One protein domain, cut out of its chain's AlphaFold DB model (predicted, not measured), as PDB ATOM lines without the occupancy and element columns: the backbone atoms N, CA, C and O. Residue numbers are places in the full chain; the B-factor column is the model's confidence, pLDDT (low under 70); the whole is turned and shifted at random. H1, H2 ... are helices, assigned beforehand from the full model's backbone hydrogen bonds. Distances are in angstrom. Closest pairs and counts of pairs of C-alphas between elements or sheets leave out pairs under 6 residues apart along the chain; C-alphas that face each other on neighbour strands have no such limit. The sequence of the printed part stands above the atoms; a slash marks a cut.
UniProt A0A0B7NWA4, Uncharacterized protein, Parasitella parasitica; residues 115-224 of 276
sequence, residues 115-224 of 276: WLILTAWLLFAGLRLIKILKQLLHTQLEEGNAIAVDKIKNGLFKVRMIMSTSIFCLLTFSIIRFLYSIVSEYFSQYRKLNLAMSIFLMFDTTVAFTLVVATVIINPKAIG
ATOM      1  N   TRP A 115     246.317 180.979 171.601       82.25
ATOM      2  CA  TRP A 115     246.771 181.642 172.834       82.25
ATOM      3  C   TRP A 115     245.943 181.266 174.054       82.25
ATOM      4  O   TRP A 115     246.500 181.099 175.140       82.25
ATOM      5  N   LEU A 116     244.634 181.088 173.888       82.56
ATOM      6  CA  LEU A 116     243.754 180.669 174.972       82.56
ATOM      7  C   LEU A 116     244.090 179.245 175.431       82.56
ATOM      8  O   LEU A 116     244.269 179.010 176.626       82.56
ATOM      9  N   ILE A 117     244.270 178.316 174.487       83.62
ATOM     10  CA  ILE A 117     244.701 176.942 174.777       83.62
ATOM     11  C   ILE A 117     246.076 176.954 175.451       83.62
ATOM     12  O   ILE A 117     246.252 176.314 176.485       83.62
ATOM     13  N   LEU A 118     247.038 177.714 174.925       78.75
ATOM     14  CA  LEU A 118     248.384 177.814 175.492       78.75
ATOM     15  C   LEU A 118     248.351 178.365 176.924       78.75
ATOM     16  O   LEU A 118     249.016 177.825 177.806       78.75
ATOM     17  N   THR A 119     247.525 179.378 177.180       82.25
ATOM     18  CA  THR A 119     247.317 179.944 178.520       82.25
ATOM     19  C   THR A 119     246.714 178.913 179.470       82.25
ATOM     20  O   THR A 119     247.198 178.757 180.591       82.25
ATOM     21  N   ALA A 120     245.704 178.161 179.024       83.81
ATOM     22  CA  ALA A 120     245.085 177.102 179.816       83.81
ATOM     23  C   ALA A 120     246.080 175.976 180.150       83.81
ATOM     24  O   ALA A 120     246.165 175.543 181.302       83.81
ATOM     25  N   TRP A 121     246.891 175.546 179.178       85.50
ATOM     26  CA  TRP A 121     247.948 174.552 179.378       85.50
ATOM     27  C   TRP A 121     249.036 175.044 180.333       85.50
ATOM     28  O   TRP A 121     249.451 174.303 181.228       85.50
ATOM     29  N   LEU A 122     249.469 176.299 180.193       82.19
ATOM     30  CA  LEU A 122     250.459 176.907 181.077       82.19
ATOM     31  C   LEU A 122     249.931 177.016 182.513       82.19
ATOM     32  O   LEU A 122     250.647 176.685 183.461       82.19
ATOM     33  N   LEU A 123     248.668 177.418 182.678       83.06
ATOM     34  CA  LEU A 123     247.996 177.466 183.972       83.06
ATOM     35  C   LEU A 123     247.925 176.070 184.602       83.06
ATOM     36  O   LEU A 123     248.320 175.899 185.756       83.06
ATOM     37  N   PHE A 124     247.493 175.057 183.847       81.88
ATOM     38  CA  PHE A 124     247.404 173.677 184.325       81.88
ATOM     39  C   PHE A 124     248.769 173.124 184.759       81.88
ATOM     40  O   PHE A 124     248.906 172.587 185.863       81.88
ATOM     41  N   ALA A 125     249.800 173.296 183.928       75.69
ATOM     42  CA  ALA A 125     251.160 172.866 184.235       75.69
ATOM     43  C   ALA A 125     251.718 173.584 185.475       75.69
ATOM     44  O   ALA A 125     252.298 172.943 186.356       75.69
ATOM     45  N   GLY A 126     251.485 174.894 185.586       78.94
ATOM     46  CA  GLY A 126     251.907 175.699 186.728       78.94
ATOM     47  C   GLY A 126     251.230 175.284 188.039       78.94
ATOM     48  O   GLY A 126     251.905 175.081 189.051       78.94
ATOM     49  N   LEU A 127     249.914 175.053 188.025       82.88
ATOM     50  CA  LEU A 127     249.170 174.555 189.188       82.88
ATOM     51  C   LEU A 127     249.650 173.162 189.613       82.88
ATOM     52  O   LEU A 127     249.849 172.904 190.806       82.88
ATOM     53  N   ARG A 128     249.891 172.267 188.647       80.06
ATOM     54  CA  ARG A 128     250.428 170.926 188.909       80.06
ATOM     55  C   ARG A 128     251.816 170.992 189.549       80.06
ATOM     56  O   ARG A 128     252.073 170.254 190.500       80.06
ATOM     57  N   LEU A 129     252.683 171.891 189.082       75.50
ATOM     58  CA  LEU A 129     254.019 172.098 189.643       75.50
ATOM     59  C   LEU A 129     253.957 172.613 191.090       75.50
ATOM     60  O   LEU A 129     254.651 172.086 191.959       75.50
ATOM     61  N   ILE A 130     253.075 173.577 191.375       81.81
ATOM     62  CA  ILE A 130     252.846 174.090 192.736       81.81
ATOM     63  C   ILE A 130     252.366 172.971 193.667       81.81
ATOM     64  O   ILE A 130     252.832 172.877 194.803       81.81
ATOM     65  N   LYS A 131     251.460 172.103 193.197       85.31
ATOM     66  CA  LYS A 131     250.949 170.974 193.987       85.31
ATOM     67  C   LYS A 131     252.068 170.006 194.380       85.31
ATOM     68  O   LYS A 131     252.148 169.628 195.544       85.31
ATOM     69  N   ILE A 132     252.946 169.653 193.440       80.19
ATOM     70  CA  ILE A 132     254.085 168.755 193.697       80.19
ATOM     71  C   ILE A 132     255.068 169.395 194.682       80.19
ATOM     72  O   ILE A 132     255.522 168.745 195.620       80.19
ATOM     73  N   LEU A 133     255.371 170.683 194.515       77.50
ATOM     74  CA  LEU A 133     256.339 171.359 195.376       77.50
ATOM     75  C   LEU A 133     255.822 171.544 196.812       77.50
ATOM     76  O   LEU A 133     256.596 171.423 197.756       77.50
ATOM     77  N   LYS A 134     254.511 171.757 196.995       85.00
ATOM     78  CA  LYS A 134     253.880 171.757 198.326       85.00
ATOM     79  C   LYS A 134     253.983 170.399 199.021       85.00
ATOM     80  O   LYS A 134     254.222 170.365 200.223       85.00
ATOM     81  N   GLN A 135     253.830 169.302 198.277       83.25
ATOM     82  CA  GLN A 135     253.997 167.956 198.831       83.25
ATOM     83  C   GLN A 135     255.433 167.738 199.319       83.25
ATOM     84  O   GLN A 135     255.628 167.307 200.449       83.25
ATOM     85  N   LEU A 136     256.430 168.132 198.517       78.69
ATOM     86  CA  LEU A 136     257.841 168.048 198.908       78.69
ATOM     87  C   LEU A 136     258.170 168.911 200.132       78.69
ATOM     88  O   LEU A 136     258.968 168.504 200.971       78.69
ATOM     89  N   LEU A 137     257.549 170.089 200.249       83.69
ATOM     90  CA  LEU A 137     257.733 170.963 201.407       83.69
ATOM     91  C   LEU A 137     257.212 170.318 202.699       83.69
ATOM     92  O   LEU A 137     257.886 170.417 203.717       83.69
ATOM     93  N   HIS A 138     256.050 169.659 202.660       85.75
ATOM     94  CA  HIS A 138     255.494 168.971 203.830       85.75
ATOM     95  C   HIS A 138     256.385 167.816 204.293       85.75
ATOM     96  O   HIS A 138     256.692 167.736 205.476       85.75
ATOM     97  N   THR A 139     256.874 166.987 203.368       84.81
ATOM     98  CA  THR A 139     257.773 165.874 203.710       84.81
ATOM     99  C   THR A 139     259.086 166.366 204.331       84.81
ATOM    100  O   THR A 139     259.548 165.822 205.324       84.81
ATOM    101  N   GLN A 140     259.677 167.436 203.795       81.62
ATOM    102  CA  GLN A 140     260.927 167.997 204.331       81.62
ATOM    103  C   GLN A 140     260.741 168.738 205.665       81.62
ATOM    104  O   GLN A 140     261.688 168.862 206.441       81.62
ATOM    105  N   LEU A 141     259.532 169.239 205.930       84.38
ATOM    106  CA  LEU A 141     259.172 169.827 207.217       84.38
ATOM    107  C   LEU A 141     259.107 168.753 208.313       84.38
ATOM    108  O   LEU A 141     259.606 168.987 209.409       84.38
ATOM    109  N   GLU A 142     258.536 167.584 208.008       86.69
ATOM    110  CA  GLU A 142     258.465 166.440 208.934       86.69
ATOM    111  C   GLU A 142     259.853 165.883 209.283       86.69
ATOM    112  O   GLU A 142     260.083 165.469 210.415       86.69
ATOM    113  N   GLU A 143     260.810 165.953 208.354       86.88
ATOM    114  CA  GLU A 143     262.208 165.551 208.577       86.88
ATOM    115  C   GLU A 143     263.014 166.545 209.450       86.88
ATOM    116  O   GLU A 143     264.187 166.305 209.736       86.88
ATOM    117  N   GLY A 144     262.429 167.672 209.877       85.69
ATOM    118  CA  GLY A 144     263.061 168.628 210.799       85.69
ATOM    119  C   GLY A 144     264.178 169.490 210.193       85.69
ATOM    120  O   GLY A 144     264.879 170.204 210.912       85.69
ATOM    121  N   ASN A 145     264.361 169.479 208.870       84.19
ATOM    122  CA  ASN A 145     265.448 170.200 208.210       84.19
ATOM    123  C   ASN A 145     265.063 171.655 207.873       84.19
ATOM    124  O   ASN A 145     264.774 171.999 206.724       84.19
ATOM    125  N   ALA A 146     265.081 172.534 208.880       81.44
ATOM    126  CA  ALA A 146     264.674 173.941 208.753       81.44
ATOM    127  C   ALA A 146     265.394 174.704 207.616       81.44
ATOM    128  O   ALA A 146     264.780 175.502 206.906       81.44
ATOM    129  N   ILE A 147     266.675 174.402 207.367       77.44
ATOM    130  CA  ILE A 147     267.473 175.039 206.303       77.44
ATOM    131  C   ILE A 147     266.972 174.633 204.905       77.44
ATOM    132  O   ILE A 147     267.009 175.436 203.965       77.44
ATOM    133  N   ALA A 148     266.502 173.394 204.734       77.06
ATOM    134  CA  ALA A 148     265.921 172.931 203.476       77.06
ATOM    135  C   ALA A 148     264.537 173.556 203.230       77.06
ATOM    136  O   ALA A 148     264.237 173.960 202.104       77.06
ATOM    137  N   VAL A 149     263.733 173.711 204.286       79.25
ATOM    138  CA  VAL A 149     262.387 174.306 204.234       79.25
ATOM    139  C   VAL A 149     262.424 175.733 203.685       79.25
ATOM    140  O   VAL A 149     261.666 176.050 202.764       79.25
ATOM    141  N   ASP A 150     263.332 176.582 204.169       80.31
ATOM    142  CA  ASP A 150     263.424 177.975 203.708       80.31
ATOM    143  C   ASP A 150     263.877 178.086 202.248       80.31
ATOM    144  O   ASP A 150     263.338 178.885 201.473       80.31
ATOM    145  N   LYS A 151     264.802 177.222 201.818       77.62
ATOM    146  CA  LYS A 151     265.226 177.149 200.411       77.62
ATOM    147  C   LYS A 151     264.075 176.721 199.498       77.62
ATOM    148  O   LYS A 151     263.888 177.313 198.432       77.62
ATOM    149  N   ILE A 152     263.273 175.739 199.917       78.12
ATOM    150  CA  ILE A 152     262.113 175.256 199.152       78.12
ATOM    151  C   ILE A 152     261.017 176.326 199.088       78.12
ATOM    152  O   ILE A 152     260.464 176.554 198.010       78.12
ATOM    153  N   LYS A 153     260.731 177.030 200.192       80.44
ATOM    154  CA  LYS A 153     259.771 178.149 200.211       80.44
ATOM    155  C   LYS A 153     260.178 179.260 199.245       80.44
ATOM    156  O   LYS A 153     259.339 179.716 198.467       80.44
ATOM    157  N   ASN A 154     261.459 179.631 199.221       77.62
ATOM    158  CA  ASN A 154     261.981 180.601 198.255       77.62
ATOM    159  C   ASN A 154     261.833 180.117 196.805       77.62
ATOM    160  O   ASN A 154     261.408 180.884 195.938       77.62
ATOM    161  N   GLY A 155     262.121 178.840 196.533       75.69
ATOM    162  CA  GLY A 155     261.907 178.238 195.215       75.69
ATOM    163  C   GLY A 155     260.436 178.256 194.784       75.69
ATOM    164  O   GLY A 155     260.123 178.635 193.656       75.69
ATOM    165  N   LEU A 156     259.520 177.922 195.696       77.81
ATOM    166  CA  LEU A 156     258.075 177.931 195.454       77.81
ATOM    167  C   LEU A 156     257.553 179.339 195.166       77.81
ATOM    168  O   LEU A 156     256.786 179.530 194.218       77.81
ATOM    169  N   PHE A 157     257.983 180.326 195.950       78.25
ATOM    170  CA  PHE A 157     257.610 181.720 195.738       78.25
ATOM    171  C   PHE A 157     258.073 182.214 194.364       78.25
ATOM    172  O   PHE A 157     257.313 182.851 193.633       78.25
ATOM    173  N   LYS A 158     259.288 181.835 193.960       76.19
ATOM    174  CA  LYS A 158     259.849 182.183 192.654       76.19
ATOM    175  C   LYS A 158     259.050 181.595 191.491       76.19
ATOM    176  O   LYS A 158     258.728 182.315 190.548       76.19
ATOM    177  N   VAL A 159     258.722 180.304 191.551       76.31
ATOM    178  CA  VAL A 159     257.921 179.641 190.509       76.31
ATOM    179  C   VAL A 159     256.545 180.297 190.399       76.31
ATOM    180  O   VAL A 159     256.083 180.563 189.291       76.31
ATOM    181  N   ARG A 160     255.919 180.632 191.534       81.56
ATOM    182  CA  ARG A 160     254.623 181.323 191.564       81.56
ATOM    183  C   ARG A 160     254.690 182.711 190.922       81.56
ATOM    184  O   ARG A 160     253.782 183.058 190.174       81.56
ATOM    185  N   MET A 161     255.760 183.468 191.173       78.81
ATOM    186  CA  MET A 161     255.990 184.774 190.543       78.81
ATOM    187  C   MET A 161     256.080 184.654 189.017       78.81
ATOM    188  O   MET A 161     255.306 185.296 188.315       78.81
ATOM    189  N   ILE A 162     256.950 183.776 188.501       78.50
ATOM    190  CA  ILE A 162     257.145 183.605 187.047       78.50
ATOM    191  C   ILE A 162     255.850 183.146 186.367       78.50
ATOM    192  O   ILE A 162     255.469 183.669 185.316       78.50
ATOM    193  N   MET A 163     255.151 182.188 186.978       83.31
ATOM    194  CA  MET A 163     253.879 181.676 186.474       83.31
ATOM    195  C   MET A 163     252.817 182.780 186.410       83.31
ATOM    196  O   MET A 163     252.178 182.947 185.374       83.31
ATOM    197  N   SER A 164     252.651 183.554 187.489       81.69
ATOM    198  CA  SER A 164     251.662 184.637 187.556       81.69
ATOM    199  C   SER A 164     251.932 185.716 186.512       81.69
ATOM    200  O   SER A 164     251.010 186.131 185.814       81.69
ATOM    201  N   THR A 165     253.189 186.143 186.369       82.31
ATOM    202  CA  THR A 165     253.583 187.132 185.358       82.31
ATOM    203  C   THR A 165     253.311 186.622 183.946       82.31
ATOM    204  O   THR A 165     252.796 187.370 183.119       82.31
ATOM    205  N   SER A 166     253.603 185.347 183.675       81.81
ATOM    206  CA  SER A 166     253.377 184.758 182.351       81.81
ATOM    207  C   SER A 166     251.889 184.705 182.010       81.81
ATOM    208  O   SER A 166     251.499 185.148 180.938       81.81
ATOM    209  N   ILE A 167     251.042 184.239 182.933       85.06
ATOM    210  CA  ILE A 167     249.586 184.190 182.720       85.06
ATOM    211  C   ILE A 167     249.018 185.593 182.506       85.06
ATOM    212  O   ILE A 167     248.233 185.792 181.584       85.06
ATOM    213  N   PHE A 168     249.431 186.566 183.322       82.88
ATOM    214  CA  PHE A 168     248.994 187.952 183.171       82.88
ATOM    215  C   PHE A 168     249.367 188.503 181.792       82.88
ATOM    216  O   PHE A 168     248.511 189.025 181.089       82.88
ATOM    217  N   CYS A 169     250.616 188.301 181.369       80.19
ATOM    218  CA  CYS A 169     251.092 188.731 180.062       80.19
ATOM    219  C   CYS A 169     250.301 188.089 178.909       80.19
ATOM    220  O   CYS A 169     249.866 188.796 178.001       80.19
ATOM    221  N   LEU A 170     250.050 186.778 178.973       81.50
ATOM    222  CA  LEU A 170     249.269 186.064 177.958       81.50
ATOM    223  C   LEU A 170     247.803 186.513 177.912       81.50
ATOM    224  O   LEU A 170     247.229 186.630 176.832       81.50
ATOM    225  N   LEU A 171     247.199 186.797 179.067       82.81
ATOM    226  CA  LEU A 171     245.834 187.316 179.140       82.81
ATOM    227  C   LEU A 171     245.739 188.727 178.560       82.81
ATOM    228  O   LEU A 171     244.859 188.983 177.741       82.81
ATOM    229  N   THR A 172     246.654 189.627 178.930       82.44
ATOM    230  CA  THR A 172     246.715 190.979 178.360       82.44
ATOM    231  C   THR A 172     246.874 190.924 176.841       82.44
ATOM    232  O   THR A 172     246.128 191.595 176.132       82.44
ATOM    233  N   PHE A 173     247.760 190.063 176.336       81.25
ATOM    234  CA  PHE A 173     247.946 189.828 174.902       81.25
ATOM    235  C   PHE A 173     246.652 189.353 174.228       81.25
ATOM    236  O   PHE A 173     246.236 189.886 173.199       81.25
ATOM    237  N   SER A 174     245.980 188.367 174.829       83.62
ATOM    238  CA  SER A 174     244.723 187.830 174.308       83.62
ATOM    239  C   SER A 174     243.640 188.906 174.220       83.62
ATOM    240  O   SER A 174     242.914 188.953 173.229       83.62
ATOM    241  N   ILE A 175     243.548 189.788 175.219       85.56
ATOM    242  CA  ILE A 175     242.584 190.894 175.239       85.56
ATOM    243  C   ILE A 175     242.918 191.929 174.162       85.56
ATOM    244  O   ILE A 175     242.027 192.333 173.421       85.56
ATOM    245  N   ILE A 176     244.185 192.334 174.036       83.94
ATOM    246  CA  ILE A 176     244.620 193.305 173.018       83.94
ATOM    247  C   ILE A 176     244.317 192.779 171.611       83.94
ATOM    248  O   ILE A 176     243.784 193.510 170.778       83.94
ATOM    249  N   ARG A 177     244.601 191.499 171.347       82.06
ATOM    250  CA  ARG A 177     244.308 190.855 170.058       82.06
ATOM    251  C   ARG A 177     242.815 190.747 169.779       82.06
ATOM    252  O   ARG A 177     242.403 190.987 168.649       82.06
ATOM    253  N   PHE A 178     242.020 190.422 170.794       84.81
ATOM    254  CA  PHE A 178     240.567 190.387 170.670       84.81
ATOM    255  C   PHE A 178     240.002 191.775 170.345       84.81
ATOM    256  O   PHE A 178     239.235 191.924 169.397       84.81
ATOM    257  N   LEU A 179     240.451 192.804 171.070       85.88
ATOM    258  CA  LEU A 179     240.047 194.184 170.826       85.88
ATOM    259  C   LEU A 179     240.455 194.643 169.423       85.88
ATOM    260  O   LEU A 179     239.658 195.264 168.728       85.88
ATOM    261  N   TYR A 180     241.663 194.293 168.977       82.81
ATOM    262  CA  TYR A 180     242.102 194.565 167.612       82.81
ATOM    263  C   TYR A 180     241.210 193.895 166.568       82.81
ATOM    264  O   TYR A 180     240.871 194.543 165.587       82.81
ATOM    265  N   SER A 181     240.813 192.637 166.776       82.50
ATOM    266  CA  SER A 181     239.930 191.931 165.842       82.50
ATOM    267  C   SER A 181     238.622 192.696 165.633       82.50
ATOM    268  O   SER A 181     238.204 192.875 164.497       82.50
ATOM    269  N   ILE A 182     238.029 193.214 166.715       84.31
ATOM    270  CA  ILE A 182     236.807 194.028 166.652       84.31
ATOM    271  C   ILE A 182     237.085 195.359 165.943       84.31
ATOM    272  O   ILE A 182     236.373 195.750 165.027       84.31
ATOM    273  N   VAL A 183     238.138 196.071 166.353       84.19
ATOM    274  CA  VAL A 183     238.482 197.394 165.806       84.19
ATOM    275  C   VAL A 183     238.839 197.313 164.316       84.19
ATOM    276  O   VAL A 183     238.497 198.217 163.557       84.19
ATOM    277  N   SER A 184     239.486 196.236 163.875       79.75
ATOM    278  CA  SER A 184     239.863 196.014 162.476       79.75
ATOM    279  C   SER A 184     238.646 196.012 161.547       79.75
ATOM    280  O   SER A 184     238.706 196.593 160.464       79.75
ATOM    281  N   GLU A 185     237.523 195.444 161.995       78.75
ATOM    282  CA  GLU A 185     236.266 195.434 161.240       78.75
ATOM    283  C   GLU A 185     235.734 196.860 161.009       78.75
ATOM    284  O   GLU A 185     235.347 197.215 159.895       78.75
ATOM    285  N   TYR A 186     235.831 197.731 162.019       82.31
ATOM    286  CA  TYR A 186     235.418 199.135 161.916       82.31
ATOM    287  C   TYR A 186     236.369 199.997 161.071       82.31
ATOM    288  O   TYR A 186     235.930 200.907 160.368       82.31
ATOM    289  N   PHE A 187     237.679 199.739 161.128       77.38
ATOM    290  CA  PHE A 187     238.701 200.578 160.487       77.38
ATOM    291  C   PHE A 187     239.117 200.122 159.086       77.38
ATOM    292  O   PHE A 187     240.019 200.730 158.503       77.38
ATOM    293  N   SER A 188     238.446 199.124 158.501       68.00
ATOM    294  CA  SER A 188     238.738 198.619 157.149       68.00
ATOM    295  C   SER A 188     238.741 199.725 156.071       68.00
ATOM    296  O   SER A 188     239.491 199.657 155.097       68.00
ATOM    297  N   GLN A 189     238.019 200.831 156.294       81.06
ATOM    298  CA  GLN A 189     238.039 202.002 155.404       81.06
ATOM    299  C   GLN A 189     239.368 202.791 155.403       81.06
ATOM    300  O   GLN A 189     239.678 203.473 154.425       81.06
ATOM    301  N   TYR A 190     240.198 202.695 156.450       83.25
ATOM    302  CA  TYR A 190     241.419 203.494 156.610       83.25
ATOM    303  C   TYR A 190     242.689 202.637 156.534       83.25
ATOM    304  O   TYR A 190     243.313 202.301 157.544       83.25
ATOM    305  N   ARG A 191     243.152 202.366 155.305       73.88
ATOM    306  CA  ARG A 191     244.331 201.519 155.012       73.88
ATOM    307  C   ARG A 191     245.590 201.866 155.824       73.88
ATOM    308  O   ARG A 191     246.340 200.975 156.211       73.88
ATOM    309  N   LYS A 192     245.835 203.156 156.086       78.81
ATOM    310  CA  LYS A 192     247.016 203.624 156.841       78.81
ATOM    311  C   LYS A 192     246.948 203.265 158.332       78.81
ATOM    312  O   LYS A 192     247.964 202.881 158.901       78.81
ATOM    313  N   LEU A 193     245.766 203.366 158.945       77.62
ATOM    314  CA  LEU A 193     245.556 203.053 160.363       77.62
ATOM    315  C   LEU A 193     245.678 201.553 160.623       77.62
ATOM    316  O   LEU A 193     246.354 201.155 161.569       77.62
ATOM    317  N   ASN A 194     245.113 200.728 159.737       76.44
ATOM    318  CA  ASN A 194     245.218 199.276 159.857       76.44
ATOM    319  C   ASN A 194     246.690 198.802 159.796       76.44
ATOM    320  O   ASN A 194     247.138 197.988 160.604       76.44
ATOM    321  N   LEU A 195     247.490 199.404 158.906       75.19
ATOM    322  CA  LEU A 195     248.921 199.104 158.792       75.19
ATOM    323  C   LEU A 195     249.716 199.541 160.035       75.19
ATOM    324  O   LEU A 195     250.546 198.778 160.528       75.19
ATOM    325  N   ALA A 196     249.439 200.729 160.582       78.50
ATOM    326  CA  ALA A 196     250.075 201.201 161.814       78.50
ATOM    327  C   ALA A 196     249.755 200.294 163.018       78.50
ATOM    328  O   ALA A 196     250.651 199.945 163.788       78.50
ATOM    329  N   MET A 197     248.502 199.847 163.140       74.94
ATOM    330  CA  MET A 197     248.079 198.921 164.195       74.94
ATOM    331  C   MET A 197     248.717 197.536 164.044       74.94
ATOM    332  O   MET A 197     249.161 196.956 165.033       74.94
ATOM    333  N   SER A 198     248.851 197.031 162.815       72.44
ATOM    334  CA  SER A 198     249.574 195.782 162.545       72.44
ATOM    335  C   SER A 198     251.050 195.858 162.949       72.44
ATOM    336  O   SER A 198     251.568 194.912 163.546       72.44
ATOM    337  N   ILE A 199     251.722 196.985 162.686       76.38
ATOM    338  CA  ILE A 199     253.104 197.214 163.140       76.38
ATOM    339  C   ILE A 199     253.167 197.199 164.669       76.38
ATOM    340  O   ILE A 199     254.006 196.505 165.240       76.38
ATOM    341  N   PHE A 200     252.254 197.904 165.341       79.44
ATOM    342  CA  PHE A 200     252.187 197.924 166.804       79.44
ATOM    343  C   PHE A 200     252.003 196.512 167.388       79.44
ATOM    344  O   PHE A 200     252.712 196.112 168.308       79.44
ATOM    345  N   LEU A 201     251.133 195.704 166.781       74.31
ATOM    346  CA  LEU A 201     250.878 194.319 167.181       74.31
ATOM    347  C   LEU A 201     252.040 193.353 166.921       74.31
ATOM    348  O   LEU A 201     252.055 192.263 167.501       74.31
ATOM    349  N   MET A 202     253.011 193.709 166.074       74.12
ATOM    350  CA  MET A 202     254.242 192.924 165.922       74.12
ATOM    351  C   MET A 202     255.204 193.098 167.103       74.12
ATOM    352  O   MET A 202     255.982 192.187 167.388       74.12
ATOM    353  N   PHE A 203     255.138 194.216 167.832       73.38
ATOM    354  CA  PHE A 203     255.997 194.448 168.999       73.38
ATOM    355  C   PHE A 203     255.574 193.662 170.239       73.38
ATOM    356  O   PHE A 203     256.367 193.499 171.163       73.38
ATOM    357  N   ASP A 204     254.363 193.121 170.239       70.44
ATOM    358  CA  ASP A 204     253.724 192.513 171.401       70.44
ATOM    359  C   ASP A 204     254.528 191.324 171.972       70.44
ATOM    360  O   ASP A 204     254.831 191.264 173.165       70.44
ATOM    361  N   THR A 205     255.046 190.440 171.107       69.25
ATOM    362  CA  THR A 205     255.939 189.340 171.527       69.25
ATOM    363  C   THR A 205     257.254 189.828 172.131       69.25
ATOM    364  O   THR A 205     257.791 189.191 173.040       69.25
ATOM    365  N   THR A 206     257.773 190.960 171.655       72.75
ATOM    366  CA  THR A 206     259.017 191.545 172.167       72.75
ATOM    367  C   THR A 206     258.779 192.148 173.545       72.75
ATOM    368  O   THR A 206     259.546 191.881 174.466       72.75
ATOM    369  N   VAL A 207     257.676 192.882 173.718       73.38
ATOM    370  CA  VAL A 207     257.278 193.467 175.005       73.38
ATOM    371  C   VAL A 207     257.059 192.370 176.049       73.38
ATOM    372  O   VAL A 207     257.652 192.426 177.127       73.38
ATOM    373  N   ALA A 208     256.312 191.318 175.706       71.25
ATOM    374  CA  ALA A 208     256.096 190.155 176.566       71.25
ATOM    375  C   ALA A 208     257.415 189.516 177.030       71.25
ATOM    376  O   ALA A 208     257.637 189.310 178.226       71.25
ATOM    377  N   PHE A 209     258.330 189.261 176.092       73.25
ATOM    378  CA  PHE A 209     259.641 188.699 176.405       73.25
ATOM    379  C   PHE A 209     260.471 189.638 177.288       73.25
ATOM    380  O   PHE A 209     261.049 189.196 178.281       73.25
ATOM    381  N   THR A 210     260.490 190.941 176.988       75.31
ATOM    382  CA  THR A 210     261.216 191.922 177.807       75.31
ATOM    383  C   THR A 210     260.657 192.027 179.218       75.31
ATOM    384  O   THR A 210     261.445 192.136 180.149       75.31
ATOM    385  N   LEU A 211     259.339 191.911 179.417       71.00
ATOM    386  CA  LEU A 211     258.723 191.919 180.746       71.00
ATOM    387  C   LEU A 211     259.093 190.674 181.556       71.00
ATOM    388  O   LEU A 211     259.394 190.781 182.748       71.00
ATOM    389  N   VAL A 212     259.128 189.501 180.925       70.44
ATOM    390  CA  VAL A 212     259.586 188.259 181.567       70.44
ATOM    391  C   VAL A 212     261.072 188.349 181.929       70.44
ATOM    392  O   VAL A 212     261.467 188.026 183.048       70.44
ATOM    393  N   VAL A 213     261.913 188.840 181.019       71.38
ATOM    394  CA  VAL A 213     263.344 189.033 181.288       71.38
ATOM    395  C   VAL A 213     263.558 190.081 182.383       71.38
ATOM    396  O   VAL A 213     264.327 189.839 183.311       71.38
ATOM    397  N   ALA A 214     262.841 191.204 182.340       74.81
ATOM    398  CA  ALA A 214     262.906 192.254 183.350       74.81
ATOM    399  C   ALA A 214     262.479 191.733 184.727       74.81
ATOM    400  O   ALA A 214     263.187 191.957 185.702       74.81
ATOM    401  N   THR A 215     261.392 190.964 184.823       70.19
ATOM    402  CA  THR A 215     260.970 190.359 186.100       70.19
ATOM    403  C   THR A 215     261.991 189.363 186.652       70.19
ATOM    404  O   THR A 215     262.171 189.284 187.868       70.19
ATOM    405  N   VAL A 216     262.720 188.650 185.790       69.00
ATOM    406  CA  VAL A 216     263.844 187.796 186.205       69.00
ATOM    407  C   VAL A 216     265.047 188.623 186.676       69.00
ATOM    408  O   VAL A 216     265.688 188.246 187.658       69.00
ATOM    409  N   ILE A 217     265.353 189.741 186.013       72.19
ATOM    410  CA  ILE A 217     266.487 190.620 186.349       72.19
ATOM    411  C   ILE A 217     266.240 191.395 187.647       72.19
ATOM    412  O   ILE A 217     267.136 191.467 188.484       72.19
ATOM    413  N   ILE A 218     265.031 191.927 187.848       74.62
ATOM    414  CA  ILE A 218     264.646 192.724 189.028       74.62
ATOM    415  C   ILE A 218     264.721 191.896 190.321       74.62
ATOM    416  O   ILE A 218     264.818 192.455 191.411       74.62
ATOM    417  N   ASN A 219     264.757 190.562 190.223       65.69
ATOM    418  CA  ASN A 219     264.912 189.681 191.375       65.69
ATOM    419  C   ASN A 219     266.251 188.906 191.356       65.69
ATOM    420  O   ASN A 219     266.264 187.679 191.203       65.69
ATOM    421  N   PRO A 220     267.405 189.580 191.555       54.53
ATOM    422  CA  PRO A 220     268.725 188.945 191.492       54.53
ATOM    423  C   PRO A 220     268.936 187.899 192.601       54.53
ATOM    424  O   PRO A 220     269.625 186.899 192.390       54.53
ATOM    425  N   LYS A 221     268.254 188.049 193.749       50.53
ATOM    426  CA  LYS A 221     268.238 187.056 194.845       50.53
ATOM    427  C   LYS A 221     267.633 185.714 194.424       50.53
ATOM    428  O   LYS A 221     267.905 184.687 195.041       50.53
ATOM    429  N   ALA A 222     266.853 185.700 193.347       46.53
ATOM    430  CA  ALA A 222     266.288 184.490 192.787       46.53
ATOM    431  C   ALA A 222     267.323 183.686 191.973       46.53
ATOM    432  O   ALA A 222     267.164 182.477 191.824       46.53
ATOM    433  N   ILE A 223     268.358 184.318 191.411       47.69
ATOM    434  CA  ILE A 223     269.332 183.672 190.511       47.69
ATOM    435  C   ILE A 223     270.470 183.007 191.303       47.69
ATOM    436  O   ILE A 223     270.914 181.926 190.926       47.69
ATOM    437  N   GLY A 224     270.873 183.581 192.441       46.50
ATOM    438  CA  GLY A 224     271.981 183.063 193.260       46.50
ATOM    439  C   GLY A 224     271.709 181.757 194.025       46.50
ATOM    440  O   GLY A 224     272.654 181.091 194.429       46.50
TER     441      GLY A 224
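This is residues 115 to 224 of the 276 residues of an uncharacterized protein of Parasitella parasitica (UniProt A0A0B7NWA4). A long helix, H2, runs through the middle of a thin helical rod; H1 folds back along one side, H3 then H4 along the other. The all-helix printed part has 110 residues, helices in order H1 to H4, and no named strand. It is only just extended, close to loose: radius of gyration of the C-alphas 19.9 A, spans 69 by 27 by 11 A.

Find C-alpha 115 at (246.771, 181.642, 172.834); from there H1, residues 115 to 142, runs 40.9 A. H2 follows, residues 146 to 187, 60.9 A; then H3, 191 to 202, and H4, 204 to 218.

H2, the hub, touches H1 at Val 149 and Leu 141, closest C-alphas 6.3 A apart, in a hairpin. With residues 162 to 173 alone it touches H4, closest C-alphas Cys 169 and Ala 208, 6.3 A. H1, H3 and H4 have every O i to N i+4 pair within hydrogen-bond range; H2 has 35 of 38.

The printed part has no cut. Residues 188, 205, 216 and 219 to 224 have pLDDT under 70.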